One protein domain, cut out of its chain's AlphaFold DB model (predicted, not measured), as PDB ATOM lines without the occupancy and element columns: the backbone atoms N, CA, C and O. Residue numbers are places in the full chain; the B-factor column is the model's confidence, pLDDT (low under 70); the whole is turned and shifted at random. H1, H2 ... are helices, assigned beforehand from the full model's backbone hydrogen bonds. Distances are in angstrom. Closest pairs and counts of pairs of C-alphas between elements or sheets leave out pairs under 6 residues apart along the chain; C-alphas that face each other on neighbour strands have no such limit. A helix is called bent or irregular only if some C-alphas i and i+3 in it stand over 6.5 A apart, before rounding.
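This is residues 205 to 398 of the 1029 residues of an uncharacterized protein of Campylobacter sp (UniProt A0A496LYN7). Short helix H9 is the core of a rounded helical body, with H6, H7, H8 and H11 packed around it. The long helix H5 folds back into H6 as a hairpin and crosses H8; H10 packs on H11, small H1 and H2 sit on the outside, and residues 292 to 297 stick out. A long stretch without a named element, residues 236 to 259, runs over the outside between H3 and H4. The 194 printed residues hold eleven named helices, H1 to H11 in chain order, and no named strand: the class is all helix. The whole is compact, with a radius of gyration of the C-alphas of 16.1 A and spans of 48 by 38 by 36 A.

Find C-alpha 207 at (413.142, 139.099, 186.663), where H1 begins and runs to 211. Next come H2, residues 217 to 224, H3, 232 to 235, and H4, 260 to 265. At C-alpha 271, (429.635, 115.825, 179.795), begins H5, which runs 30.4 A to 291. H6, 299 to 314, is 22.3 A long, and H7 spans 318 to 329. H8, 333 to 349, is 24.2 A long; H9 spans 353 to 361 and H10 369 to 378. H11, 382 to 394, runs 19.1 A to C-alpha 394 at (406.739, 112.450, 174.140). H7 and H11 are irregular: C-alphas 320 and 323 are 7.9 A apart, and 383 and 386 are 7.5 A apart.

Begin at the hubs, H8 and H9, a helical hairpin whose closest C-alphas, Gly 343 and Gly 359, are 3.5 A apart. H9 touches H11 at a shallow tilt of 9 degrees, the same way, closest at Ile 360 and Tyr 387, 6.2 A. H5 and H6 form a hairpin, opposite ways at 11 degrees, with C-alphas Ile 287 and Lys 305 closest at 6.2 A. H5 touches H8, about perpendicular at 88 degrees, and with residues 272 to 281 alone it touches H7, closest at Gly 273 and Tyr 321, 4.0 A. H2 touches H10, closest at Val 218 and Leu 378, 6.2 A. H1 touches H6, closest at Ile 207 and Ala 307, 4.3 A. H4 only just touches H11, with 3 pairs of C-alphas within 8 A, while H3 touches no helix. Every O i to N i+4 pair is within hydrogen-bond range in H1, H2, H4, H5, H6, H8, H9 and H10; H7 has 6 of 8, H11 has 7 of 9, and H3 is too short for one.

The C-alphas farthest apart, Asp 233 and Asp 295, are 49.1 A apart. The printed part has no cut, and the link from H3 to H4 is long. Confidence is under 70 at residues 242 to 255, 265 to 269 and 294 to 298.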
ATOM      1  N   LEU A 205     419.253 141.269 191.175       75.19
ATOM      2  CA  LEU A 205     418.551 141.546 189.916       75.19
ATOM      3  C   LEU A 205     417.173 140.878 189.936       75.19
ATOM      4  O   LEU A 205     417.093 139.678 190.192       75.19
ATOM      5  N   LEU A 206     416.106 141.609 189.612       85.56
ATOM      6  CA  LEU A 206     414.757 141.046 189.549       85.56
ATOM      7  C   LEU A 206     414.413 140.601 188.124       85.56
ATOM      8  O   LEU A 206     414.804 141.223 187.135       85.56
ATOM      9  N   ILE A 207     413.619 139.538 187.984       88.12
ATOM     10  CA  ILE A 207     413.142 139.099 186.663       88.12
ATOM     11  C   ILE A 207     412.263 140.174 186.008       88.12
ATOM     12  O   ILE A 207     412.258 140.314 184.784       88.12
ATOM     13  N   SER A 208     411.557 140.974 186.812       86.31
ATOM     14  CA  SER A 208     410.812 142.142 186.352       86.31
ATOM     15  C   SER A 208     411.721 143.159 185.660       86.31
ATOM     16  O   SER A 208     411.339 143.646 184.599       86.31
ATOM     17  N   ASP A 209     412.941 143.397 186.151       81.50
ATOM     18  CA  ASP A 209     413.911 144.295 185.508       81.50
ATOM     19  C   ASP A 209     414.327 143.805 184.115       81.50
ATOM     20  O   ASP A 209     414.494 144.606 183.196       81.50
ATOM     21  N   ILE A 210     414.451 142.486 183.930       82.69
ATOM     22  CA  ILE A 210     414.822 141.876 182.643       82.69
ATOM     23  C   ILE A 210     413.693 142.032 181.612       82.69
ATOM     24  O   ILE A 210     413.958 142.241 180.423       82.69
ATOM     25  N   LEU A 211     412.439 141.904 182.058       86.88
ATOM     26  CA  LEU A 211     411.251 141.830 181.200       86.88
ATOM     27  C   LEU A 211     410.546 143.184 180.994       86.88
ATOM     28  O   LEU A 211     409.761 143.324 180.053       86.88
ATOM     29  N   ASN A 212     410.777 144.170 181.864       84.25
ATOM     30  CA  ASN A 212     410.040 145.433 181.863       84.25
ATOM     31  C   ASN A 212     410.210 146.210 180.546       84.25
ATOM     32  O   ASN A 212     411.308 146.343 180.014       84.25
ATOM     33  N   GLY A 213     409.102 146.731 180.011       76.38
ATOM     34  CA  GLY A 213     409.080 147.505 178.764       76.38
ATOM     35  C   GLY A 213     409.373 146.710 177.485       76.38
ATOM     36  O   GLY A 213     409.306 147.282 176.398       76.38
ATOM     37  N   LYS A 214     409.657 145.405 177.584       84.44
ATOM     38  CA  LYS A 214     409.972 144.540 176.443       84.44
ATOM     39  C   LYS A 214     408.763 143.699 176.033       84.44
ATOM     40  O   LYS A 214     407.939 143.293 176.852       84.44
ATOM     41  N   MET A 215     408.645 143.432 174.735       90.56
ATOM     42  CA  MET A 215     407.571 142.605 174.187       90.56
ATOM     43  C   MET A 215     407.916 141.113 174.320       90.56
ATOM     44  O   MET A 215     408.957 140.702 173.807       90.56
ATOM     45  N   PRO A 216     407.046 140.283 174.930       94.00
ATOM     46  CA  PRO A 216     407.244 138.837 174.974       94.00
ATOM     47  C   PRO A 216     407.319 138.229 173.572       94.00
ATOM     48  O   PRO A 216     406.516 138.562 172.699       94.00
ATOM     49  N   MET A 217     408.219 137.273 173.364       93.94
ATOM     50  CA  MET A 217     408.439 136.696 172.034       93.94
ATOM     51  C   MET A 217     407.213 135.950 171.500       93.94
ATOM     52  O   MET A 217     406.877 136.055 170.325       93.94
ATOM     53  N   VAL A 218     406.483 135.261 172.381       95.88
ATOM     54  CA  VAL A 218     405.219 134.606 172.020       95.88
ATOM     55  C   VAL A 218     404.177 135.607 171.509       95.88
ATOM     56  O   VAL A 218     403.373 135.266 170.647       95.88
ATOM     57  N   GLN A 219     404.187 136.846 172.015       95.69
ATOM     58  CA  GLN A 219     403.302 137.910 171.543       95.69
ATOM     59  C   GLN A 219     403.766 138.430 170.182       95.69
ATOM     60  O   GLN A 219     402.946 138.555 169.276       95.69
ATOM     61  N   TRP A 220     405.073 138.645 170.012       95.75
ATOM     62  CA  TRP A 220     405.643 139.039 168.724       95.75
ATOM     63  C   TRP A 220     405.311 138.019 167.625       95.75
ATOM     64  O   TRP A 220     404.874 138.412 166.544       95.75
ATOM     65  N   ILE A 221     405.428 136.714 167.907       96.19
ATOM     66  CA  ILE A 221     405.064 135.658 166.949       96.19
ATOM     67  C   ILE A 221     403.590 135.790 166.560       96.19
ATOM     68  O   ILE A 221     403.282 135.847 165.374       96.19
ATOM     69  N   LYS A 222     402.680 135.926 167.534       95.25
ATOM     70  CA  LYS A 222     401.238 136.080 167.261       95.25
ATOM     71  C   LYS A 222     400.919 137.266 166.360       95.25
ATOM     72  O   LYS A 222     400.049 137.148 165.504       95.25
ATOM     73  N   GLU A 223     401.605 138.388 166.551       96.00
ATOM     74  CA  GLU A 223     401.393 139.610 165.765       96.00
ATOM     75  C   GLU A 223     401.959 139.523 164.339       96.00
ATOM     76  O   GLU A 223     401.575 140.319 163.484       96.00
ATOM     77  N   ASN A 224     402.831 138.548 164.060       95.62
ATOM     78  CA  ASN A 224     403.489 138.371 162.762       95.62
ATOM     79  C   ASN A 224     403.030 137.119 161.992       95.62
ATOM     80  O   ASN A 224     403.542 136.856 160.903       95.62
ATOM     81  N   ILE A 225     402.053 136.367 162.510       94.19
ATOM     82  CA  ILE A 225     401.435 135.251 161.783       94.19
ATOM     83  C   ILE A 225     400.559 135.786 160.643       94.19
ATOM     84  O   ILE A 225     399.679 136.621 160.855       94.19
ATOM     85  N   GLN A 226     400.745 135.239 159.443       90.19
ATOM     86  CA  GLN A 226     399.905 135.481 158.269       90.19
ATOM     87  C   GLN A 226     399.418 134.139 157.719       90.19
ATOM     88  O   GLN A 226     400.202 133.203 157.577       90.19
ATOM     89  N   ASP A 227     398.109 134.014 157.484       88.00
ATOM     90  CA  ASP A 227     397.462 132.775 157.021       88.00
ATOM     91  C   ASP A 227     397.831 131.522 157.847       88.00
ATOM     92  O   ASP A 227     397.947 130.408 157.337       88.00
ATOM     93  N   GLY A 228     398.019 131.709 159.158       88.69
ATOM     94  CA  GLY A 228     398.375 130.636 160.093       88.69
ATOM     95  C   GLY A 228     399.847 130.211 160.061       88.69
ATOM     96  O   GLY A 228     400.184 129.215 160.698       88.69
ATOM     97  N   ARG A 229     400.715 130.942 159.351       91.88
ATOM     98  CA  ARG A 229     402.152 130.665 159.225       91.88
ATOM     99  C   ARG A 229     403.003 131.853 159.664       91.88
ATOM    100  O   ARG A 229     402.558 132.997 159.599       91.88
ATOM    101  N   LEU A 230     404.242 131.579 160.061       93.94
ATOM    102  CA  LEU A 230     405.270 132.593 160.291       93.94
ATOM    103  C   LEU A 230     406.328 132.477 159.184       93.94
ATOM    104  O   LEU A 230     407.061 131.494 159.123       93.94
ATOM    105  N   SER A 231     406.392 133.459 158.284       89.00
ATOM    106  CA  SER A 231     407.346 133.441 157.165       89.00
ATOM    107  C   SER A 231     408.792 133.484 157.656       89.00
ATOM    108  O   SER A 231     409.091 134.273 158.556       89.00
ATOM    109  N   ILE A 232     409.690 132.743 157.004       85.56
ATOM    110  CA  ILE A 232     411.119 132.700 157.347       85.56
ATOM    111  C   ILE A 232     411.766 134.096 157.376       85.56
ATOM    112  O   ILE A 232     412.462 134.421 158.331       85.56
ATOM    113  N   ASP A 233     411.418 134.974 156.427       85.94
ATOM    114  CA  ASP A 233     411.917 136.357 156.361       85.94
ATOM    115  C   ASP A 233     411.620 137.156 157.635       85.94
ATOM    116  O   ASP A 233     412.443 137.936 158.105       85.94
ATOM    117  N   LYS A 234     410.442 136.934 158.232       89.12
ATOM    118  CA  LYS A 234     410.059 137.590 159.484       89.12
ATOM    119  C   LYS A 234     410.841 137.048 160.667       89.12
ATOM    120  O   LYS A 234     411.128 137.815 161.576       89.12
ATOM    121  N   GLN A 235     411.204 135.770 160.673       89.56
ATOM    122  CA  GLN A 235     411.927 135.170 161.796       89.56
ATOM    123  C   GLN A 235     413.312 135.818 162.013       89.56
ATOM    124  O   GLN A 235     413.755 135.927 163.154       89.56
ATOM    125  N   TYR A 236     413.943 136.364 160.964       84.69
ATOM    126  CA  TYR A 236     415.166 137.176 161.093       84.69
ATOM    127  C   TYR A 236     414.958 138.503 161.853       84.69
ATOM    128  O   TYR A 236     415.910 139.087 162.371       84.69
ATOM    129  N   ASP A 237     413.717 138.985 161.947       86.31
ATOM    130  CA  ASP A 237     413.337 140.223 162.635       86.31
ATOM    131  C   ASP A 237     412.885 140.014 164.086       86.31
ATOM    132  O   ASP A 237     412.325 140.934 164.695       86.31
ATOM    133  N   MET A 238     413.127 138.832 164.661       86.19
ATOM    134  CA  MET A 238     412.759 138.557 166.047       86.19
ATOM    135  C   MET A 238     413.388 139.555 167.042       86.19
ATOM    136  O   MET A 238     414.485 140.071 166.797       86.19
ATOM    137  N   PRO A 239     412.713 139.844 168.175       81.56
ATOM    138  CA  PRO A 239     413.121 140.903 169.103       81.56
ATOM    139  C   PRO A 239     414.537 140.755 169.669       81.56
ATOM    140  O   PRO A 239     415.184 141.765 169.936       81.56
ATOM    141  N   ASP A 240     415.026 139.523 169.809       78.44
ATOM    142  CA  ASP A 240     416.345 139.193 170.350       78.44
ATOM    143  C   ASP A 240     417.432 139.068 169.272       78.44
ATOM    144  O   ASP A 240     418.528 138.600 169.557       78.44
ATOM    145  N   LYS A 241     417.196 139.529 168.031       71.19
ATOM    146  CA  LYS A 241     418.178 139.428 166.931       71.19
ATOM    147  C   LYS A 241     419.545 140.067 167.211       71.19
ATOM    148  O   LYS A 241     420.511 139.744 166.534       71.19
ATOM    149  N   LYS A 242     419.629 140.994 168.172       59.69
ATOM    150  CA  LYS A 242     420.890 141.627 168.620       59.69
ATOM    151  C   LYS A 242     421.523 140.945 169.836       59.69
ATOM    152  O   LYS A 242     422.708 141.160 170.088       59.69
ATOM    153  N   ASP A 243     420.718 140.166 170.549       60.38
ATOM    154  CA  ASP A 243     421.079 139.396 171.742       60.38
ATOM    155  C   ASP A 243     421.339 137.925 171.382       60.38
ATOM    156  O   ASP A 243     421.664 137.099 172.235       60.38
ATOM    157  N   TYR A 244     421.200 137.595 170.096       54.75
ATOM    158  CA  TYR A 244     421.606 136.329 169.526       54.75
ATOM    159  C   TYR A 244     423.087 136.115 169.892       54.75
ATOM    160  O   TYR A 244     423.915 137.013 169.726       54.75
ATOM    161  N   TYR A 245     423.402 134.926 170.414       55.00
ATOM    162  CA  TYR A 245     424.760 134.464 170.738       55.00
ATOM    163  C   TYR A 245     425.404 134.958 172.047       55.00
ATOM    164  O   TYR A 245     426.627 135.063 172.125       55.00
ATOM    165  N   LEU A 246     424.630 135.158 173.120       51.72
ATOM    166  CA  LEU A 246     425.215 135.305 174.467       51.72
ATOM    167  C   LEU A 246     426.026 134.070 174.911       51.72
ATOM    168  O   LEU A 246     427.002 134.214 175.641       51.72
ATOM    169  N   SER A 247     425.661 132.871 174.443       52.00
ATOM    170  CA  SER A 247     426.377 131.619 174.724       52.00
ATOM    171  C   SER A 247     427.568 131.341 173.795       52.00
ATOM    172  O   SER A 247     428.396 130.499 174.130       52.00
ATOM    173  N   LYS A 248     427.668 132.025 172.641       59.19
ATOM    174  CA  LYS A 248     428.739 131.843 171.636       59.19
ATOM    175  C   LYS A 248     429.125 133.165 170.953       59.19
ATOM    176  O   LYS A 248     428.789 133.356 169.782       59.19
ATOM    177  N   PRO A 249     429.790 134.100 171.657       54.56
ATOM    178  CA  PRO A 249     430.079 135.450 171.157       54.56
ATOM    179  C   PRO A 249     430.777 135.488 169.788       54.56
ATOM    180  O   PRO A 249     430.582 136.430 169.020       54.56
ATOM    181  N   GLU A 250     431.544 134.451 169.449       54.66
ATOM    182  CA  GLU A 250     432.208 134.270 168.157       54.66
ATOM    183  C   GLU A 250     431.247 134.177 166.958       54.66
ATOM    184  O   GLU A 250     431.653 134.412 165.822       54.66
ATOM    185  N   LEU A 251     429.967 133.873 167.195       58.38
ATOM    186  CA  LEU A 251     428.936 133.749 166.161       58.38
ATOM    187  C   LEU A 251     428.094 135.025 165.991       58.38
ATOM    188  O   LEU A 251     427.212 135.053 165.133       58.38
ATOM    189  N   ARG A 252     428.369 136.090 166.763       54.94
ATOM    190  CA  ARG A 252     427.532 137.303 166.860       54.94
ATOM    191  C   ARG A 252     427.235 137.991 165.527       54.94
ATOM    192  O   ARG A 252     426.156 138.553 165.360       54.94
ATOM    193  N   ASP A 253     428.178 137.937 164.590       56.50
ATOM    194  CA  ASP A 253     428.065 138.589 163.282       56.50
ATOM    195  C   ASP A 253     427.530 137.651 162.177       56.50
ATOM    196  O   ASP A 253     427.428 138.061 161.019       56.50
ATOM    197  N   ILE A 254     427.178 136.401 162.509       62.31
ATOM    198  CA  ILE A 254     426.686 135.407 161.550       62.31
ATOM    199  C   ILE A 254     425.152 135.372 161.569       62.31
ATOM    200  O   ILE A 254     424.515 135.056 162.576       62.31
ATOM    201  N   ASN A 255     424.542 135.631 160.411       66.06
ATOM    202  CA  ASN A 255     423.103 135.453 160.209       66.06
ATOM    203  C   ASN A 255     422.807 134.000 159.822       66.06
ATOM    204  O   ASN A 255     422.844 133.650 158.643       66.06
ATOM    205  N   PHE A 256     422.524 133.150 160.808       74.62
ATOM    206  CA  PHE A 256     422.077 131.781 160.556       74.62
ATOM    207  C   PHE A 256     420.636 131.765 160.038       74.62
ATOM    208  O   PHE A 256     419.802 132.572 160.453       74.62
ATOM    209  N   ILE A 257     420.341 130.803 159.160       84.06
ATOM    210  CA  ILE A 257     418.959 130.455 158.819       84.06
ATOM    211  C   ILE A 257     418.255 130.020 160.121       84.06
ATOM    212  O   ILE A 257     418.852 129.252 160.880       84.06
ATOM    213  N   PRO A 258     417.022 130.483 160.407       87.56
ATOM    214  CA  PRO A 258     416.275 130.079 161.598       87.56
ATOM    215  C   PRO A 258     416.264 128.553 161.788       87.56
ATOM    216  O   PRO A 258     415.975 127.815 160.847       87.56
ATOM    217  N   GLY A 259     416.614 128.076 162.987       85.25
ATOM    218  CA  GLY A 259     416.721 126.646 163.310       85.25
ATOM    219  C   GLY A 259     417.991 125.922 162.827       85.25
ATOM    220  O   GLY A 259     418.187 124.754 163.167       85.25
ATOM    221  N   ALA A 260     418.873 126.569 162.054       84.62
ATOM    222  CA  ALA A 260     420.105 125.940 161.564       84.62
ATOM    223  C   ALA A 260     421.129 125.690 162.677       84.62
ATOM    224  O   ALA A 260     421.879 124.714 162.627       84.62
ATOM    225  N   LEU A 261     421.167 126.562 163.689       77.12
ATOM    226  CA  LEU A 261     422.110 126.452 164.801       77.12
ATOM    227  C   LEU A 261     421.905 125.135 165.565       77.12
ATOM    228  O   LEU A 261     422.876 124.433 165.851       77.12
ATOM    229  N   GLU A 262     420.644 124.785 165.827       77.50
ATOM    230  CA  GLU A 262     420.228 123.536 166.466       77.50
ATOM    231  C   GLU A 262     420.687 122.313 165.668       77.50
ATOM    232  O   GLU A 262     421.097 121.308 166.248       77.50
ATOM    233  N   ALA A 263     420.635 122.394 164.337       73.00
ATOM    234  CA  ALA A 263     421.039 121.305 163.459       73.00
ATOM    235  C   ALA A 263     422.565 121.119 163.403       73.00
ATOM    236  O   ALA A 263     423.032 119.988 163.313       73.00
ATOM    237  N   ILE A 264     423.338 122.210 163.463       71.06
ATOM    238  CA  ILE A 264     424.807 122.184 163.340       71.06
ATOM    239  C   ILE A 264     425.482 121.791 164.660       71.06
ATOM    240  O   ILE A 264     426.453 121.040 164.658       71.06
ATOM    241  N   TYR A 265     424.989 122.312 165.785       66.00
ATOM    242  CA  TYR A 265     425.606 122.130 167.104       66.00
ATOM    243  C   TYR A 265     424.842 121.160 168.015       66.00
ATOM    244  O   TYR A 265     425.144 121.080 169.205       66.00
ATOM    245  N   GLY A 266     423.857 120.435 167.479       59.00
ATOM    246  CA  GLY A 266     423.074 119.447 168.217       59.00
ATOM    247  C   GLY A 266     423.937 118.281 168.701       59.00
ATOM    248  O   GLY A 266     424.224 117.357 167.944       59.00
ATOM    249  N   GLY A 267     424.336 118.324 169.971       55.50
ATOM    250  CA  GLY A 267     425.115 117.293 170.650       55.50
ATOM    251  C   GLY A 267     424.530 117.012 172.028       55.50
ATOM    252  O   GLY A 267     425.056 117.479 173.035       55.50
ATOM    253  N   TRP A 268     423.421 116.277 172.060       66.44
ATOM    254  CA  TRP A 268     422.802 115.802 173.300       66.44
ATOM    255  C   TRP A 268     423.710 114.772 173.994       66.44
ATOM    256  O   TRP A 268     424.438 114.044 173.314       66.44
ATOM    257  N   ASN A 269     423.633 114.660 175.325       62.72
ATOM    258  CA  ASN A 269     424.386 113.698 176.144       62.72
ATOM    259  C   ASN A 269     425.904 113.949 176.209       62.72
ATOM    260  O   ASN A 269     426.698 113.005 176.283       62.72
ATOM    261  N   SER A 270     426.319 115.215 176.199       77.19
ATOM    262  CA  SER A 270     427.711 115.602 176.459       77.19
ATOM    263  C   SER A 270     427.985 115.734 177.966       77.19
ATOM    264  O   SER A 270     427.077 115.993 178.756       77.19
ATOM    265  N   GLU A 271     429.245 115.570 178.393       82.50
ATOM    266  CA  GLU A 271     429.635 115.825 179.795       82.50
ATOM    267  C   GLU A 271     429.343 117.278 180.207       82.50
ATOM    268  O   GLU A 271     428.905 117.532 181.329       82.50
ATOM    269  N   GLU A 272     429.514 118.217 179.273       83.62
ATOM    270  CA  GLU A 272     429.148 119.624 179.440       83.62
ATOM    271  C   GLU A 272     427.636 119.796 179.657       83.62
ATOM    272  O   GLU A 272     427.222 120.453 180.613       83.62
ATOM    273  N   GLY A 273     426.807 119.154 178.827       86.44
ATOM    274  CA  GLY A 273     425.345 119.202 178.930       86.44
ATOM    275  C   GLY A 273     424.817 118.721 180.275       86.44
ATOM    276  O   GLY A 273     423.977 119.394 180.875       86.44
ATOM    277  N   LYS A 274     425.370 117.623 180.800       90.56
ATOM    278  CA  LYS A 274     425.020 117.094 182.128       90.56
ATOM    279  C   LYS A 274     425.377 118.059 183.253       90.56
ATOM    280  O   LYS A 274     424.535 118.328 184.102       90.56
ATOM    281  N   ALA A 275     426.575 118.644 183.222       90.75
ATOM    282  CA  ALA A 275     426.993 119.618 184.231       90.75
ATOM    283  C   ALA A 275     426.108 120.880 184.229       90.75
ATOM    284  O   ALA A 275     425.799 121.442 185.283       90.75
ATOM    285  N   VAL A 276     425.674 121.328 183.046       90.81
ATOM    286  CA  VAL A 276     424.726 122.441 182.914       90.81
ATOM    287  C   VAL A 276     423.344 122.046 183.435       90.81
ATOM    288  O   VAL A 276     422.738 122.819 184.178       90.81
ATOM    289  N   ALA A 277     422.857 120.851 183.090       94.38
ATOM    290  CA  ALA A 277     421.584 120.318 183.567       94.38
ATOM    291  C   ALA A 277     421.540 120.208 185.099       94.38
ATOM    292  O   ALA A 277     420.608 120.740 185.699       94.38
ATOM    293  N   ASP A 278     422.565 119.623 185.729       95.12
ATOM    294  CA  ASP A 278     422.719 119.542 187.192       95.12
ATOM    295  C   ASP A 278     422.557 120.919 187.845       95.12
ATOM    296  O   ASP A 278     421.729 121.120 188.735       95.12
ATOM    297  N   LYS A 279     423.279 121.918 187.329       95.25
ATOM    298  CA  LYS A 279     423.213 123.285 187.851       95.25
ATOM    299  C   LYS A 279     421.830 123.920 187.679       95.25
ATOM    300  O   LYS A 279     421.387 124.661 188.554       95.25
ATOM    301  N   ILE A 280     421.131 123.656 186.574       97.06
ATOM    302  CA  ILE A 280     419.747 124.121 186.392       97.06
ATOM    303  C   ILE A 280     418.829 123.471 187.435       97.06
ATOM    304  O   ILE A 280     417.974 124.157 187.994       97.06
ATOM    305  N   ILE A 281     419.007 122.180 187.723       97.38
ATOM    306  CA  ILE A 281     418.213 121.450 188.719       97.38
ATOM    307  C   ILE A 281     418.451 122.002 190.128       97.38
ATOM    308  O   ILE A 281     417.480 122.211 190.860       97.38
ATOM    309  N   ASP A 282     419.690 122.344 190.483       96.62
ATOM    310  CA  ASP A 282     420.003 123.035 191.742       96.62
ATOM    311  C   ASP A 282     419.249 124.372 191.849       96.62
ATOM    312  O   ASP A 282     418.614 124.674 192.861       96.62
ATOM    313  N   MET A 283     419.238 125.162 190.772       96.75
ATOM    314  CA  MET A 283     418.529 126.447 190.736       96.75
ATOM    315  C   MET A 283     417.001 126.285 190.789       96.75
ATOM    316  O   MET A 283     416.311 127.113 191.387       96.75
ATOM    317  N   ILE A 284     416.456 125.223 190.191       97.50
ATOM    318  CA  ILE A 284     415.037 124.865 190.317       97.50
ATOM    319  C   ILE A 284     414.709 124.420 191.743       97.50
ATOM    320  O   ILE A 284     413.657 124.800 192.254       97.50
ATOM    321  N   SER A 285     415.604 123.683 192.398       95.75
ATOM    322  CA  SER A 285     415.455 123.269 193.797       95.75
ATOM    323  C   SER A 285     415.407 124.479 194.731       95.75
ATOM    324  O   SER A 285     414.520 124.578 195.577       95.75
ATOM    325  N   ASP A 286     416.266 125.473 194.499       92.81
ATOM    326  CA  ASP A 286     416.220 126.760 195.197       92.81
ATOM    327  C   ASP A 286     414.863 127.470 195.032       92.81
ATOM    328  O   ASP A 286     414.305 127.993 195.999       92.81
ATOM    329  N   ILE A 287     414.315 127.497 193.812       93.31
ATOM    330  CA  ILE A 287     412.996 128.089 193.528       93.31
ATOM    331  C   ILE A 287     411.882 127.280 194.206       93.31
ATOM    332  O   ILE A 287     410.928 127.850 194.743       93.31
ATOM    333  N   HIS A 288     412.002 125.955 194.207       93.25
ATOM    334  CA  HIS A 288     411.047 125.047 194.824       93.25
ATOM    335  C   HIS A 288     410.923 125.283 196.335       93.25
ATOM    336  O   HIS A 288     409.811 125.381 196.859       93.25
ATOM    337  N   GLU A 289     412.049 125.479 197.023       90.50
ATOM    338  CA  GLU A 289     412.076 125.800 198.454       90.50
ATOM    339  C   GLU A 289     411.406 127.143 198.781       90.50
ATOM    340  O   GLU A 289     410.828 127.309 199.859       90.50
ATOM    341  N   VAL A 290     411.434 128.108 197.854       88.56
ATOM    342  CA  VAL A 290     410.670 129.359 197.990       88.56
ATOM    343  C   VAL A 290     409.173 129.087 197.829       88.56
ATOM    344  O   VAL A 290     408.380 129.563 198.641       88.56
ATOM    345  N   TYR A 291     408.770 128.272 196.848       85.44
ATOM    346  CA  TYR A 291     407.360 127.915 196.652       85.44
ATOM    347  C   TYR A 291     406.745 127.120 197.811       85.44
ATOM    348  O   TYR A 291     405.547 127.262 198.049       85.44
ATOM    349  N   LYS A 292     407.531 126.320 198.544       83.38
ATOM    350  CA  LYS A 292     407.066 125.550 199.715       83.38
ATOM    351  C   LYS A 292     406.721 126.414 200.937       83.38
ATOM    352  O   LYS A 292     405.972 125.972 201.807       83.38
ATOM    353  N   LYS A 293     407.247 127.639 201.039       78.88
ATOM    354  CA  LYS A 293     407.012 128.530 202.188       78.88
ATOM    355  C   LYS A 293     405.689 129.289 202.011       78.88
ATOM    356  O   LYS A 293     405.677 130.426 201.556       78.88
ATOM    357  N   GLU A 294     404.574 128.661 202.398       52.53
ATOM    358  CA  GLU A 294     403.198 129.171 202.204       52.53
ATOM    359  C   GLU A 294     402.901 130.561 202.822       52.53
ATOM    360  O   GLU A 294     401.968 131.223 202.375       52.53
ATOM    361  N   ASP A 295     403.694 131.045 203.789       51.66
ATOM    362  CA  ASP A 295     403.419 132.288 204.543       51.66
ATOM    363  C   ASP A 295     404.304 133.500 204.182       51.66
ATOM    364  O   ASP A 295     404.103 134.599 204.700       51.66
ATOM    365  N   LEU A 296     405.277 133.341 203.282       50.28
ATOM    366  CA  LEU A 296     406.165 134.421 202.835       50.28
ATOM    367  C   LEU A 296     406.467 134.228 201.348       50.28
ATOM    368  O   LEU A 296     407.563 133.817 200.974       50.28
ATOM    369  N   CYS A 297     405.505 134.554 200.482       52.38
ATOM    370  CA  CYS A 297     405.836 134.891 199.100       52.38
ATOM    371  C   CYS A 297     406.534 136.258 199.134       52.38
ATOM    372  O   CYS A 297     405.928 137.287 198.834       52.38
ATOM    373  N   ASP A 298     407.777 136.279 199.617       59.22
ATOM    374  CA  ASP A 298     408.667 137.398 199.373       59.22
ATOM    375  C   ASP A 298     408.905 137.422 197.866       59.22
ATOM    376  O   ASP A 298     409.696 136.645 197.323       59.22
ATOM    377  N   ASN A 299     408.080 138.220 197.186       70.94
ATOM    378  CA  ASN A 299     408.035 138.277 195.735       70.94
ATOM    379  C   ASN A 299     409.425 138.632 195.198       70.94
ATOM    380  O   ASN A 299     409.832 138.067 194.192       70.94
ATOM    381  N   ASP A 300     410.180 139.446 195.940       79.75
ATOM    382  CA  ASP A 300     411.543 139.840 195.608       79.75
ATOM    383  C   ASP A 300     412.466 138.608 195.579       79.75
ATOM    384  O   ASP A 300     413.059 138.330 194.540       79.75
ATOM    385  N   THR A 301     412.508 137.774 196.634       84.62
ATOM    386  CA  THR A 301     413.313 136.527 196.648       84.62
ATOM    387  C   THR A 301     412.994 135.622 195.447       84.62
ATOM    388  O   THR A 301     413.902 135.098 194.794       84.62
ATOM    389  N   LEU A 302     411.712 135.434 195.114       87.56
ATOM    390  CA  LEU A 302     411.328 134.638 193.945       87.56
ATOM    391  C   LEU A 302     411.773 135.300 192.632       87.56
ATOM    392  O   LEU A 302     412.305 134.614 191.756       87.56
ATOM    393  N   GLU A 303     411.574 136.612 192.486       90.44
ATOM    394  CA  GLU A 303     411.994 137.370 191.305       90.44
ATOM    395  C   GLU A 303     413.504 137.273 191.074       90.44
ATOM    396  O   GLU A 303     413.929 137.137 189.926       90.44
ATOM    397  N   ILE A 304     414.298 137.252 192.143       86.69
ATOM    398  CA  ILE A 304     415.758 137.114 192.104       86.69
ATOM    399  C   ILE A 304     416.169 135.720 191.648       86.69
ATOM    400  O   ILE A 304     417.005 135.563 190.758       86.69
ATOM    401  N   LYS A 305     415.574 134.673 192.232       91.00
ATOM    402  CA  LYS A 305     415.879 133.290 191.837       91.00
ATOM    403  C   LYS A 305     415.491 133.030 190.378       91.00
ATOM    404  O   LYS A 305     416.262 132.406 189.647       91.00
ATOM    405  N   LEU A 306     414.360 133.577 189.928       93.44
ATOM    406  CA  LEU A 306     413.954 133.542 188.521       93.44
ATOM    407  C   LEU A 306     414.925 134.313 187.619       93.44
ATOM    408  O   LEU A 306     415.266 133.808 186.552       93.44
ATOM    409  N   ALA A 307     415.397 135.495 188.031       89.00
ATOM    410  CA  ALA A 307     416.384 136.276 187.280       89.00
ATOM    411  C   ALA A 307     417.726 135.549 187.153       89.00
ATOM    412  O   ALA A 307     418.322 135.526 186.075       89.00
ATOM    413  N   ASN A 308     418.183 134.907 188.227       88.12
ATOM    414  CA  ASN A 308     419.411 134.121 188.224       88.12
ATOM    415  C   ASN A 308     419.301 132.949 187.248       88.12
ATOM    416  O   ASN A 308     420.191 132.751 186.424       88.12
ATOM    417  N   LEU A 309     418.193 132.201 187.286       94.38
ATOM    418  CA  LEU A 309     417.966 131.109 186.340       94.38
ATOM    419  C   LEU A 309     417.895 131.624 184.899       94.38
ATOM    420  O   LEU A 309     418.514 131.050 184.006       94.38
ATOM    421  N   TYR A 310     417.183 132.728 184.678       92.19
ATOM    422  CA  TYR A 310     417.050 133.348 183.365       92.19
ATOM    423  C   TYR A 310     418.410 133.753 182.787       92.19
ATOM    424  O   TYR A 310     418.733 133.389 181.660       92.19
ATOM    425  N   THR A 311     419.221 134.476 183.562       86.19
ATOM    426  CA  THR A 311     420.552 134.937 183.141       86.19
ATOM    427  C   THR A 311     421.523 133.780 182.949       86.19
ATOM    428  O   THR A 311     422.300 133.804 181.999       86.19
ATOM    429  N   PHE A 312     421.441 132.734 183.777       87.88
ATOM    430  CA  PHE A 312     422.223 131.525 183.555       87.88
ATOM    431  C   PHE A 312     421.860 130.878 182.216       87.88
ATOM    432  O   PHE A 312     422.747 130.704 181.387       87.88
ATOM    433  N   ILE A 313     420.573 130.624 181.950       90.25
ATOM    434  CA  ILE A 313     420.111 129.999 180.697       90.25
ATOM    435  C   ILE A 313     420.526 130.807 179.460       90.25
ATOM    436  O   ILE A 313     420.867 130.209 178.447       90.25
ATOM    437  N   LEU A 314     420.561 132.142 179.527       85.25
ATOM    438  CA  LEU A 314     421.029 132.972 178.408       85.25
ATOM    439  C   LEU A 314     422.469 132.673 177.972       85.25
ATOM    440  O   LEU A 314     422.807 132.849 176.805       85.25
ATOM    441  N   THR A 315     423.312 132.223 178.900       80.75
ATOM    442  CA  THR A 315     424.709 131.855 178.614       80.75
ATOM    443  C   THR A 315     424.864 130.411 178.149       80.75
ATOM    444  O   THR A 315     425.967 129.993 177.815       80.75
ATOM    445  N   GLN A 316     423.776 129.643 178.129       84.75
ATOM    446  CA  GLN A 316     423.766 128.233 177.761       84.75
ATOM    447  C   GLN A 316     423.024 128.041 176.435       84.75
ATOM    448  O   GLN A 316     422.283 128.910 175.984       84.75
ATOM    449  N   SER A 317     423.226 126.893 175.791       85.19
ATOM    450  CA  SER A 317     422.432 126.490 174.629       85.19
ATOM    451  C   SER A 317     421.557 125.302 174.998       85.19
ATOM    452  O   SER A 317     422.069 124.257 175.403       85.19
ATOM    453  N   ALA A 318     420.241 125.426 174.820       88.62
ATOM    454  CA  ALA A 318     419.302 124.341 175.106       88.62
ATOM    455  C   ALA A 318     419.553 123.069 174.269       88.62
ATOM    456  O   ALA A 318     419.151 121.989 174.697       88.62
ATOM    457  N   CYS A 319     420.270 123.167 173.140       83.62
ATOM    458  CA  CYS A 319     420.730 122.015 172.348       83.62
ATOM    459  C   CYS A 319     421.742 121.135 173.084       83.62
ATOM    460  O   CYS A 319     421.915 119.974 172.730       83.62
ATOM    461  N   VAL A 320     422.457 121.714 174.052       83.81
ATOM    462  CA  VAL A 320     423.538 121.047 174.782       83.81
ATOM    463  C   VAL A 320     422.984 120.326 176.006       83.81
ATOM    464  O   VAL A 320     423.371 119.193 176.258       83.81
ATOM    465  N   TYR A 321     422.061 120.954 176.747       89.75
ATOM    466  CA  TYR A 321     421.599 120.438 178.043       89.75
ATOM    467  C   TYR A 321     420.149 119.938 178.067       89.75
ATOM    468  O   TYR A 321     419.757 119.282 179.025       89.75
ATOM    469  N   GLY A 322     419.300 120.286 177.092       90.81
ATOM    470  CA  GLY A 322     417.844 120.146 177.244       90.81
ATOM    471  C   GLY A 322     417.349 118.707 177.452       90.81
ATOM    472  O   GLY A 322     416.445 118.508 178.260       90.81
ATOM    473  N   TYR A 323     417.946 117.719 176.777       89.44
ATOM    474  CA  TYR A 323     417.608 116.302 176.949       89.44
ATOM    475  C   TYR A 323     418.074 115.785 178.313       89.44
ATOM    476  O   TYR A 323     417.251 115.265 179.062       89.44
ATOM    477  N   ASP A 324     419.350 116.005 178.662       91.75
ATOM    478  CA  ASP A 324     419.920 115.621 179.960       91.75
ATOM    479  C   ASP A 324     419.107 116.239 181.110       91.75
ATOM    480  O   ASP A 324     418.703 115.545 182.041       91.75
ATOM    481  N   PHE A 325     418.757 117.526 181.000       94.69
ATOM    482  CA  PHE A 325     417.901 118.210 181.966       94.69
ATOM    483  C   PHE A 325     416.554 117.511 182.134       94.69
ATOM    484  O   PHE A 325     416.182 117.237 183.271       94.69
ATOM    485  N   VAL A 326     415.832 117.214 181.045       93.31
ATOM    486  CA  VAL A 326     414.513 116.561 181.119       93.31
ATOM    487  C   VAL A 326     414.623 115.147 181.694       93.31
ATOM    488  O   VAL A 326     413.816 114.780 182.548       93.31
ATOM    489  N   GLU A 327     415.622 114.370 181.278       92.19
ATOM    490  CA  GLU A 327     415.869 113.023 181.798       92.19
ATOM    491  C   GLU A 327     416.113 113.049 183.313       92.19
ATOM    492  O   GLU A 327     415.485 112.294 184.057       92.19
ATOM    493  N   MET A 328     416.967 113.958 183.783       94.38
ATOM    494  CA  MET A 328     417.349 114.068 185.190       94.38
ATOM    495  C   MET A 328     416.216 114.623 186.058       94.38
ATOM    496  O   MET A 328     415.878 114.029 187.079       94.38
ATOM    497  N   ILE A 329     415.582 115.725 185.642       95.25
ATOM    498  CA  ILE A 329     414.518 116.367 186.429       95.25
ATOM    499  C   ILE A 329     413.257 115.501 186.509       95.25
ATOM    500  O   ILE A 329     412.533 115.574 187.496       95.25
ATOM    501  N   SER A 330     412.993 114.656 185.501       92.12
ATOM    502  CA  SER A 330     411.815 113.775 185.478       92.12
ATOM    503  C   SER A 330     411.830 112.685 186.555       92.12
ATOM    504  O   SER A 330     410.817 112.024 186.773       92.12
ATOM    505  N   GLN A 331     412.962 112.498 187.240       92.75
ATOM    506  CA  GLN A 331     413.096 111.558 188.354       92.75
ATOM    507  C   GLN A 331     412.498 112.100 189.665       92.75
ATOM    508  O   GLN A 331     412.294 111.322 190.597       92.75
ATOM    509  N   ASP A 332     412.204 113.404 189.737       94.94
ATOM    510  CA  ASP A 332     411.608 114.071 190.896       94.94
ATOM    511  C   ASP A 332     410.338 114.839 190.489       94.94
ATOM    512  O   ASP A 332     410.393 115.921 189.902       94.94
ATOM    513  N   ASP A 333     409.171 114.286 190.830       93.25
ATOM    514  CA  ASP A 333     407.864 114.853 190.473       93.25
ATOM    515  C   ASP A 333     407.634 116.271 191.042       93.25
ATOM    516  O   ASP A 333     406.981 117.106 190.401       93.25
ATOM    517  N   GLU A 334     408.146 116.575 192.243       93.88
ATOM    518  CA  GLU A 334     407.939 117.874 192.900       93.88
ATOM    519  C   GLU A 334     408.785 118.968 192.239       93.88
ATOM    520  O   GLU A 334     408.290 120.070 191.935       93.88
ATOM    521  N   LEU A 335     410.053 118.656 191.969       95.25
ATOM    522  CA  LEU A 335     410.954 119.555 191.259       95.25
ATOM    523  C   LEU A 335     410.536 119.715 189.797       95.25
ATOM    524  O   LEU A 335     410.542 120.837 189.283       95.25
ATOM    525  N   TYR A 336     410.074 118.649 189.143       95.56
ATOM    526  CA  TYR A 336     409.559 118.725 187.779       95.56
ATOM    527  C   TYR A 336     408.312 119.608 187.673       95.56
ATOM    528  O   TYR A 336     408.227 120.455 186.782       95.56
ATOM    529  N   SER A 337     407.376 119.508 188.623       94.62
ATOM    530  CA  SER A 337     406.218 120.412 188.709       94.62
ATOM    531  C   SER A 337     406.640 121.883 188.849       94.62
ATOM    532  O   SER A 337     406.066 122.785 188.224       94.62
ATOM    533  N   THR A 338     407.703 122.137 189.614       95.75
ATOM    534  CA  THR A 338     408.285 123.476 189.768       95.75
ATOM    535  C   THR A 338     408.924 123.969 188.475       95.75
ATOM    536  O   THR A 338     408.625 125.081 188.031       95.75
ATOM    537  N   ALA A 339     409.735 123.133 187.825       96.94
ATOM    538  CA  ALA A 339     410.319 123.424 186.522       96.94
ATOM    539  C   ALA A 339     409.244 123.708 185.467       96.94
ATOM    540  O   ALA A 339     409.365 124.671 184.711       96.94
ATOM    541  N   LEU A 340     408.152 122.939 185.446       96.50
ATOM    542  CA  LEU A 340     407.018 123.171 184.555       96.50
ATOM    543  C   LEU A 340     406.395 124.552 184.795       96.50
ATOM    544  O   LEU A 340     406.167 125.301 183.844       96.50
ATOM    545  N   ARG A 341     406.161 124.931 186.059       95.25
ATOM    546  CA  ARG A 341     405.605 126.248 186.412       95.25
ATOM    547  C   ARG A 341     406.502 127.395 185.944       95.25
ATOM    548  O   ARG A 341     405.999 128.362 185.367       95.25
ATOM    549  N   VAL A 342     407.813 127.280 186.161       96.94
ATOM    550  CA  VAL A 342     408.812 128.267 185.716       96.94
ATOM    551  C   VAL A 342     408.905 128.308 184.187       96.94
ATOM    552  O   VAL A 342     408.876 129.382 183.588       96.94
ATOM    553  N   GLY A 343     408.938 127.147 183.536       97.19
ATOM    554  CA  GLY A 343     409.020 127.031 182.084       97.19
ATOM    555  C   GLY A 343     407.811 127.636 181.373       97.19
ATOM    556  O   GLY A 343     407.977 128.437 180.455       97.19
ATOM    557  N   VAL A 344     406.593 127.371 181.857       97.62
ATOM    558  CA  VAL A 344     405.366 127.999 181.334       97.62
ATOM    559  C   VAL A 344     405.384 129.518 181.536       97.62
ATOM    560  O   VAL A 344     404.911 130.260 180.670       97.62
ATOM    561  N   PHE A 345     405.943 130.012 182.647       96.62
ATOM    562  CA  PHE A 345     406.150 131.447 182.847       96.62
ATOM    563  C   PHE A 345     407.098 132.030 181.784       96.62
ATOM    564  O   PHE A 345     406.744 133.025 181.145       96.62
ATOM    565  N   PHE A 346     408.234 131.383 181.503       97.56
ATOM    566  CA  PHE A 346     409.155 131.828 180.453       97.56
ATOM    567  C   PHE A 346     408.544 131.741 179.050       97.56
ATOM    568  O   PHE A 346     408.603 132.730 178.325       97.56
ATOM    569  N   MET A 347     407.841 130.664 178.688       97.94
ATOM    570  CA  MET A 347     407.131 130.565 177.399       97.94
ATOM    571  C   MET A 347     406.144 131.723 177.168       97.94
ATOM    572  O   MET A 347     405.909 132.123 176.029       97.94
ATOM    573  N   LYS A 348     405.551 132.274 178.238       96.62
ATOM    574  CA  LYS A 348     404.588 133.387 178.162       96.62
ATOM    575  C   LYS A 348     405.231 134.770 178.167       96.62
ATOM    576  O   LYS A 348     404.630 135.706 177.638       96.62
ATOM    577  N   LYS A 349     406.360 134.932 178.859       95.38
ATOM    578  CA  LYS A 349     406.885 136.252 179.245       95.38
ATOM    579  C   LYS A 349     408.289 136.543 178.743       95.38
ATOM    580  O   LYS A 349     408.622 137.716 178.621       95.38
ATOM    581  N   ALA A 350     409.088 135.522 178.453       93.81
ATOM    582  CA  ALA A 350     410.467 135.706 178.040       93.81
ATOM    583  C   ALA A 350     410.571 136.466 176.711       93.81
ATOM    584  O   ALA A 350     409.711 136.380 175.827       93.81
ATOM    585  N   VAL A 351     411.667 137.210 176.601       91.44
ATOM    586  CA  VAL A 351     411.984 138.083 175.466       91.44
ATOM    587  C   VAL A 351     413.199 137.590 174.673       91.44
ATOM    588  O   VAL A 351     413.525 138.190 173.660       91.44
ATOM    589  N   HIS A 352     413.808 136.479 175.100       89.69
ATOM    590  CA  HIS A 352     414.945 135.817 174.457       89.69
ATOM    591  C   HIS A 352     414.632 134.332 174.215       89.69
ATOM    592  O   HIS A 352     413.870 133.728 174.979       89.69
ATOM    593  N   LYS A 353     415.245 133.741 173.183       90.19
ATOM    594  CA  LYS A 353     415.004 132.354 172.750       90.19
ATOM    595  C   LYS A 353     415.367 131.286 173.784       90.19
ATOM    596  O   LYS A 353     414.557 130.391 174.006       90.19
ATOM    597  N   GLU A 354     416.531 131.355 174.433       90.56
ATOM    598  CA  GLU A 354     417.009 130.260 175.305       90.56
ATOM    599  C   GLU A 354     416.080 129.973 176.507       90.56
ATOM    600  O   GLU A 354     415.693 128.817 176.694       90.56
ATOM    601  N   PRO A 355     415.578 130.974 177.259       94.06
ATOM    602  CA  PRO A 355     414.573 130.737 178.302       94.06
ATOM    603  C   PRO A 355     413.258 130.139 177.781       94.06
ATOM    604  O   PRO A 355     412.579 129.410 178.505       94.06
ATOM    605  N   ILE A 356     412.887 130.417 176.526       96.12
ATOM    606  CA  ILE A 356     411.705 129.822 175.884       96.12
ATOM    607  C   ILE A 356     411.976 128.367 175.512       96.12
ATOM    608  O   ILE A 356     411.124 127.523 175.782       96.12
ATOM    609  N   LYS A 357     413.149 128.057 174.946       94.81
ATOM    610  CA  LYS A 357     413.582 126.682 174.646       94.81
ATOM    611  C   LYS A 357     413.598 125.836 175.917       94.81
ATOM    612  O   LYS A 357     412.955 124.790 175.942       94.81
ATOM    613  N   PHE A 358     414.200 126.345 176.998       96.00
ATOM    614  CA  PHE A 358     414.105 125.745 178.333       96.00
ATOM    615  C   PHE A 358     412.648 125.488 178.729       96.00
ATOM    616  O   PHE A 358     412.294 124.373 179.101       96.00
ATOM    617  N   GLY A 359     411.793 126.509 178.604       97.50
ATOM    618  CA  GLY A 359     410.381 126.390 178.940       97.50
ATOM    619  C   GLY A 359     409.643 125.335 178.117       97.50
ATOM    620  O   GLY A 359     408.804 124.631 178.663       97.50
ATOM    621  N   ILE A 360     409.980 125.161 176.837       98.00
ATOM    622  CA  ILE A 360     409.427 124.088 176.004       98.00
ATOM    623  C   ILE A 360     409.903 122.716 176.507       98.00
ATOM    624  O   ILE A 360     409.074 121.807 176.606       98.00
ATOM    625  N   CYS A 361     411.183 122.565 176.868       96.19
ATOM    626  CA  CYS A 361     411.725 121.313 177.413       96.19
ATOM    627  C   CYS A 361     410.972 120.849 178.666       96.19
ATOM    628  O   CYS A 361     410.629 119.674 178.777       96.19
ATOM    629  N   THR A 362     410.599 121.767 179.567       96.69
ATOM    630  CA  THR A 362     409.852 121.399 180.788       96.69
ATOM    631  C   THR A 362     408.446 120.845 180.513       96.69
ATOM    632  O   THR A 362     407.811 120.305 181.412       96.69
ATOM    633  N   THR A 363     407.944 120.947 179.275       96.38
ATOM    634  CA  THR A 363     406.608 120.465 178.877       96.38
ATOM    635  C   THR A 363     406.599 119.079 178.232       96.38
ATOM    636  O   THR A 363     405.539 118.637 177.781       96.38
ATOM    637  N   TRP A 364     407.743 118.396 178.132       94.62
ATOM    638  CA  TRP A 364     407.850 117.154 177.357       94.62
ATOM    639  C   TRP A 364     406.930 116.040 177.863       94.62
ATOM    640  O   TRP A 364     406.240 115.424 177.058       94.62
ATOM    641  N   TYR A 365     406.804 115.857 179.178       90.69
ATOM    642  CA  TYR A 365     405.886 114.862 179.759       90.69
ATOM    643  C   TYR A 365     404.554 115.447 180.256       90.69
ATOM    644  O   TYR A 365     403.680 114.705 180.703       90.69
ATOM    645  N   CYS A 366     404.360 116.770 180.177       88.56
ATOM    646  CA  CYS A 366     403.172 117.443 180.708       88.56
ATOM    647  C   CYS A 366     402.388 118.207 179.638       88.56
ATOM    648  O   CYS A 366     402.932 118.936 178.805       88.56
ATOM    649  N   GLY A 367     401.064 118.068 179.679       84.50
ATOM    650  CA  GLY A 367     400.150 118.724 178.752       84.50
ATOM    651  C   GLY A 367     398.993 119.412 179.465       84.50
ATOM    652  O   GLY A 367     398.493 118.941 180.482       84.50
ATOM    653  N   SER A 368     398.549 120.521 178.889       91.12
ATOM    654  CA  SER A 368     397.299 121.213 179.197       91.12
ATOM    655  C   SER A 368     396.858 121.966 177.938       91.12
ATOM    656  O   SER A 368     397.677 122.175 177.042       91.12
ATOM    657  N   GLU A 369     395.598 122.401 177.857       91.88
ATOM    658  CA  GLU A 369     395.135 123.221 176.722       91.88
ATOM    659  C   GLU A 369     395.984 124.490 176.550       91.88
ATOM    660  O   GLU A 369     396.287 124.906 175.433       91.88
ATOM    661  N   GLU A 370     396.424 125.080 177.666       94.81
ATOM    662  CA  GLU A 370     397.291 126.253 177.654       94.81
ATOM    663  C   GLU A 370     398.696 125.931 177.127       94.81
ATOM    664  O   GLU A 370     399.216 126.664 176.285       94.81
ATOM    665  N   ILE A 371     399.300 124.830 177.592       96.06
ATOM    666  CA  ILE A 371     400.618 124.383 177.124       96.06
ATOM    667  C   ILE A 371     400.559 124.067 175.631       96.06
ATOM    668  O   ILE A 371     401.412 124.528 174.879       96.06
ATOM    669  N   ASP A 372     399.539 123.338 175.182       95.12
ATOM    670  CA  ASP A 372     399.378 122.994 173.771       95.12
ATOM    671  C   ASP A 372     399.244 124.248 172.904       95.12
ATOM    672  O   ASP A 372     399.900 124.354 171.870       95.12
ATOM    673  N   TYR A 373     398.446 125.228 173.334       95.56
ATOM    674  CA  TYR A 373     398.309 126.500 172.626       95.56
ATOM    675  C   TYR A 373     399.643 127.260 172.521       95.56
ATOM    676  O   TYR A 373     399.956 127.818 171.462       95.56
ATOM    677  N   LEU A 374     400.449 127.267 173.588       97.75
ATOM    678  CA  LEU A 374     401.781 127.871 173.561       97.75
ATOM    679  C   LEU A 374     402.727 127.113 172.625       97.75
ATOM    680  O   LEU A 374     403.406 127.758 171.832       97.75
ATOM    681  N   LEU A 375     402.732 125.777 172.655       97.81
ATOM    682  CA  LEU A 375     403.551 124.948 171.763       97.81
ATOM    683  C   LEU A 375     403.171 125.153 170.293       97.81
ATOM    684  O   LEU A 375     404.057 125.319 169.463       97.81
ATOM    685  N   PHE A 376     401.875 125.220 169.973       97.06
ATOM    686  CA  PHE A 376     401.404 125.539 168.622       97.06
ATOM    687  C   PHE A 376     401.837 126.931 168.167       97.06
ATOM    688  O   PHE A 376     402.152 127.112 167.000       97.06
ATOM    689  N   THR A 377     401.830 127.916 169.065       97.00
ATOM    690  CA  THR A 377     402.215 129.289 168.719       97.00
ATOM    691  C   THR A 377     403.725 129.396 168.520       97.00
ATOM    692  O   THR A 377     404.175 129.896 167.494       97.00
ATOM    693  N   LEU A 378     404.509 128.930 169.495       97.62
ATOM    694  CA  LEU A 378     405.968 129.012 169.477       97.62
ATOM    695  C   LEU A 378     406.565 128.130 168.377       97.62
ATOM    696  O   LEU A 378     407.473 128.566 167.683       97.62
ATOM    697  N   GLY A 379     406.019 126.933 168.162       96.56
ATOM    698  CA  GLY A 379     406.510 125.990 167.157       96.56
ATOM    699  C   GLY A 379     406.361 126.451 165.702       96.56
ATOM    700  O   GLY A 379     406.884 125.807 164.801       96.56
ATOM    701  N   LEU A 380     405.661 127.563 165.442       96.50
ATOM    702  CA  LEU A 380     405.655 128.187 164.113       96.50
ATOM    703  C   LEU A 380     406.995 128.849 163.769       96.50
ATOM    704  O   LEU A 380     407.212 129.164 162.604       96.50
ATOM    705  N   ALA A 381     407.855 129.085 164.761       95.38
ATOM    706  CA  ALA A 381     409.220 129.538 164.551       95.38
ATOM    707  C   ALA A 381     410.195 128.357 164.530       95.38
ATOM    708  O   ALA A 381     410.179 127.493 165.413       95.38
ATOM    709  N   ASP A 382     411.086 128.360 163.548       93.62
ATOM    710  CA  ASP A 382     411.979 127.247 163.247       93.62
ATOM    711  C   ASP A 382     412.989 127.010 164.380       93.62
ATOM    712  O   ASP A 382     413.242 125.856 164.723       93.62
ATOM    713  N   ASP A 383     413.456 128.069 165.057       90.75
ATOM    714  CA  ASP A 383     414.352 127.987 166.230       90.75
ATOM    715  C   ASP A 383     413.744 127.197 167.415       90.75
ATOM    716  O   ASP A 383     414.461 126.739 168.307       90.75
ATOM    717  N   PHE A 384     412.415 127.037 167.458       94.81
ATOM    718  CA  PHE A 384     411.699 126.293 168.505       94.81
ATOM    719  C   PHE A 384     411.177 124.929 168.035       94.81
ATOM    720  O   PHE A 384     410.662 124.140 168.838       94.81
ATOM    721  N   SER A 385     411.282 124.639 166.742       95.31
ATOM    722  CA  SER A 385     410.621 123.494 166.116       95.31
ATOM    723  C   SER A 385     411.116 122.144 166.639       95.31
ATOM    724  O   SER A 385     410.291 121.279 166.923       95.31
ATOM    725  N   ILE A 386     412.423 121.963 166.867       93.56
ATOM    726  CA  ILE A 386     412.970 120.710 167.414       93.56
ATOM    727  C   ILE A 386     412.424 120.423 168.822       93.56
ATOM    728  O   ILE A 386     411.873 119.354 169.069       93.56
ATOM    729  N   TYR A 387     412.450 121.414 169.718       94.62
ATOM    730  CA  TYR A 387     411.991 121.264 171.104       94.62
ATOM    731  C   TYR A 387     410.484 121.012 171.195       94.62
ATOM    732  O   TYR A 387     410.019 120.227 172.026       94.62
ATOM    733  N   THR A 388     409.703 121.690 170.349       97.12
ATOM    734  CA  THR A 388     408.250 121.493 170.291       97.12
ATOM    735  C   THR A 388     407.886 120.159 169.642       97.12
ATOM    736  O   THR A 388     406.933 119.532 170.102       97.12
ATOM    737  N   THR A 389     408.656 119.689 168.653       96.06
ATOM    738  CA  THR A 389     408.521 118.335 168.088       96.06
ATOM    739  C   THR A 389     408.717 117.292 169.182       96.06
ATOM    740  O   THR A 389     407.784 116.533 169.433       96.06
ATOM    741  N   CYS A 390     409.828 117.348 169.930       93.50
ATOM    742  CA  CYS A 390     410.079 116.421 171.041       93.50
ATOM    743  C   CYS A 390     408.952 116.456 172.083       93.50
ATOM    744  O   CYS A 390     408.484 115.415 172.535       93.50
ATOM    745  N   SER A 391     408.447 117.649 172.422       95.75
ATOM    746  CA  SER A 391     407.299 117.786 173.327       95.75
ATOM    747  C   SER A 391     406.053 117.069 172.787       95.75
ATOM    748  O   SER A 391     405.386 116.340 173.521       95.75
ATOM    749  N   PHE A 392     405.716 117.234 171.505       96.75
ATOM    750  CA  PHE A 392     404.572 116.540 170.907       96.75
ATOM    751  C   PHE A 392     404.772 115.023 170.812       96.75
ATOM    752  O   PHE A 392     403.822 114.291 171.100       96.75
ATOM    753  N   GLU A 393     405.970 114.554 170.461       94.19
ATOM    754  CA  GLU A 393     406.318 113.128 170.370       94.19
ATOM    755  C   GLU A 393     406.202 112.425 171.724       94.19
ATOM    756  O   GLU A 393     405.499 111.421 171.841       94.19
ATOM    757  N   MET A 394     406.795 112.998 172.776       91.88
ATOM    758  CA  MET A 394     406.739 112.450 174.140       91.88
ATOM    759  C   MET A 394     405.297 112.348 174.665       91.88
ATOM    760  O   MET A 394     404.966 111.449 175.437       91.88
ATOM    761  N   LYS A 395     404.404 113.228 174.191       94.06
ATOM    762  CA  LYS A 395     402.960 113.212 174.484       94.06
ATOM    763  C   LYS A 395     402.123 112.406 173.486       94.06
ATOM    764  O   LYS A 395     400.896 112.442 173.582       94.06
ATOM    765  N   GLN A 396     402.749 111.716 172.532       94.12
ATOM    766  CA  GLN A 396     402.098 110.927 171.479       94.12
ATOM    767  C   GLN A 396     401.062 111.732 170.664       94.12
ATOM    768  O   GLN A 396     400.020 111.219 170.254       94.12
ATOM    769  N   LYS A 397     401.327 113.023 170.420       95.00
ATOM    770  CA  LYS A 397     400.429 113.938 169.694       95.00
ATOM    771  C   LYS A 397     400.775 114.028 168.209       95.00
ATOM    772  O   LYS A 397     401.052 115.113 167.697       95.00
ATOM    773  N   ASN A 398     400.709 112.899 167.506       96.50
ATOM    774  CA  ASN A 398     401.058 112.821 166.083       96.50
ATOM    775  C   ASN A 398     400.249 113.800 165.204       96.50
ATOM    776  O   ASN A 398     400.802 114.435 164.310       96.50
TER     777      ASN A 398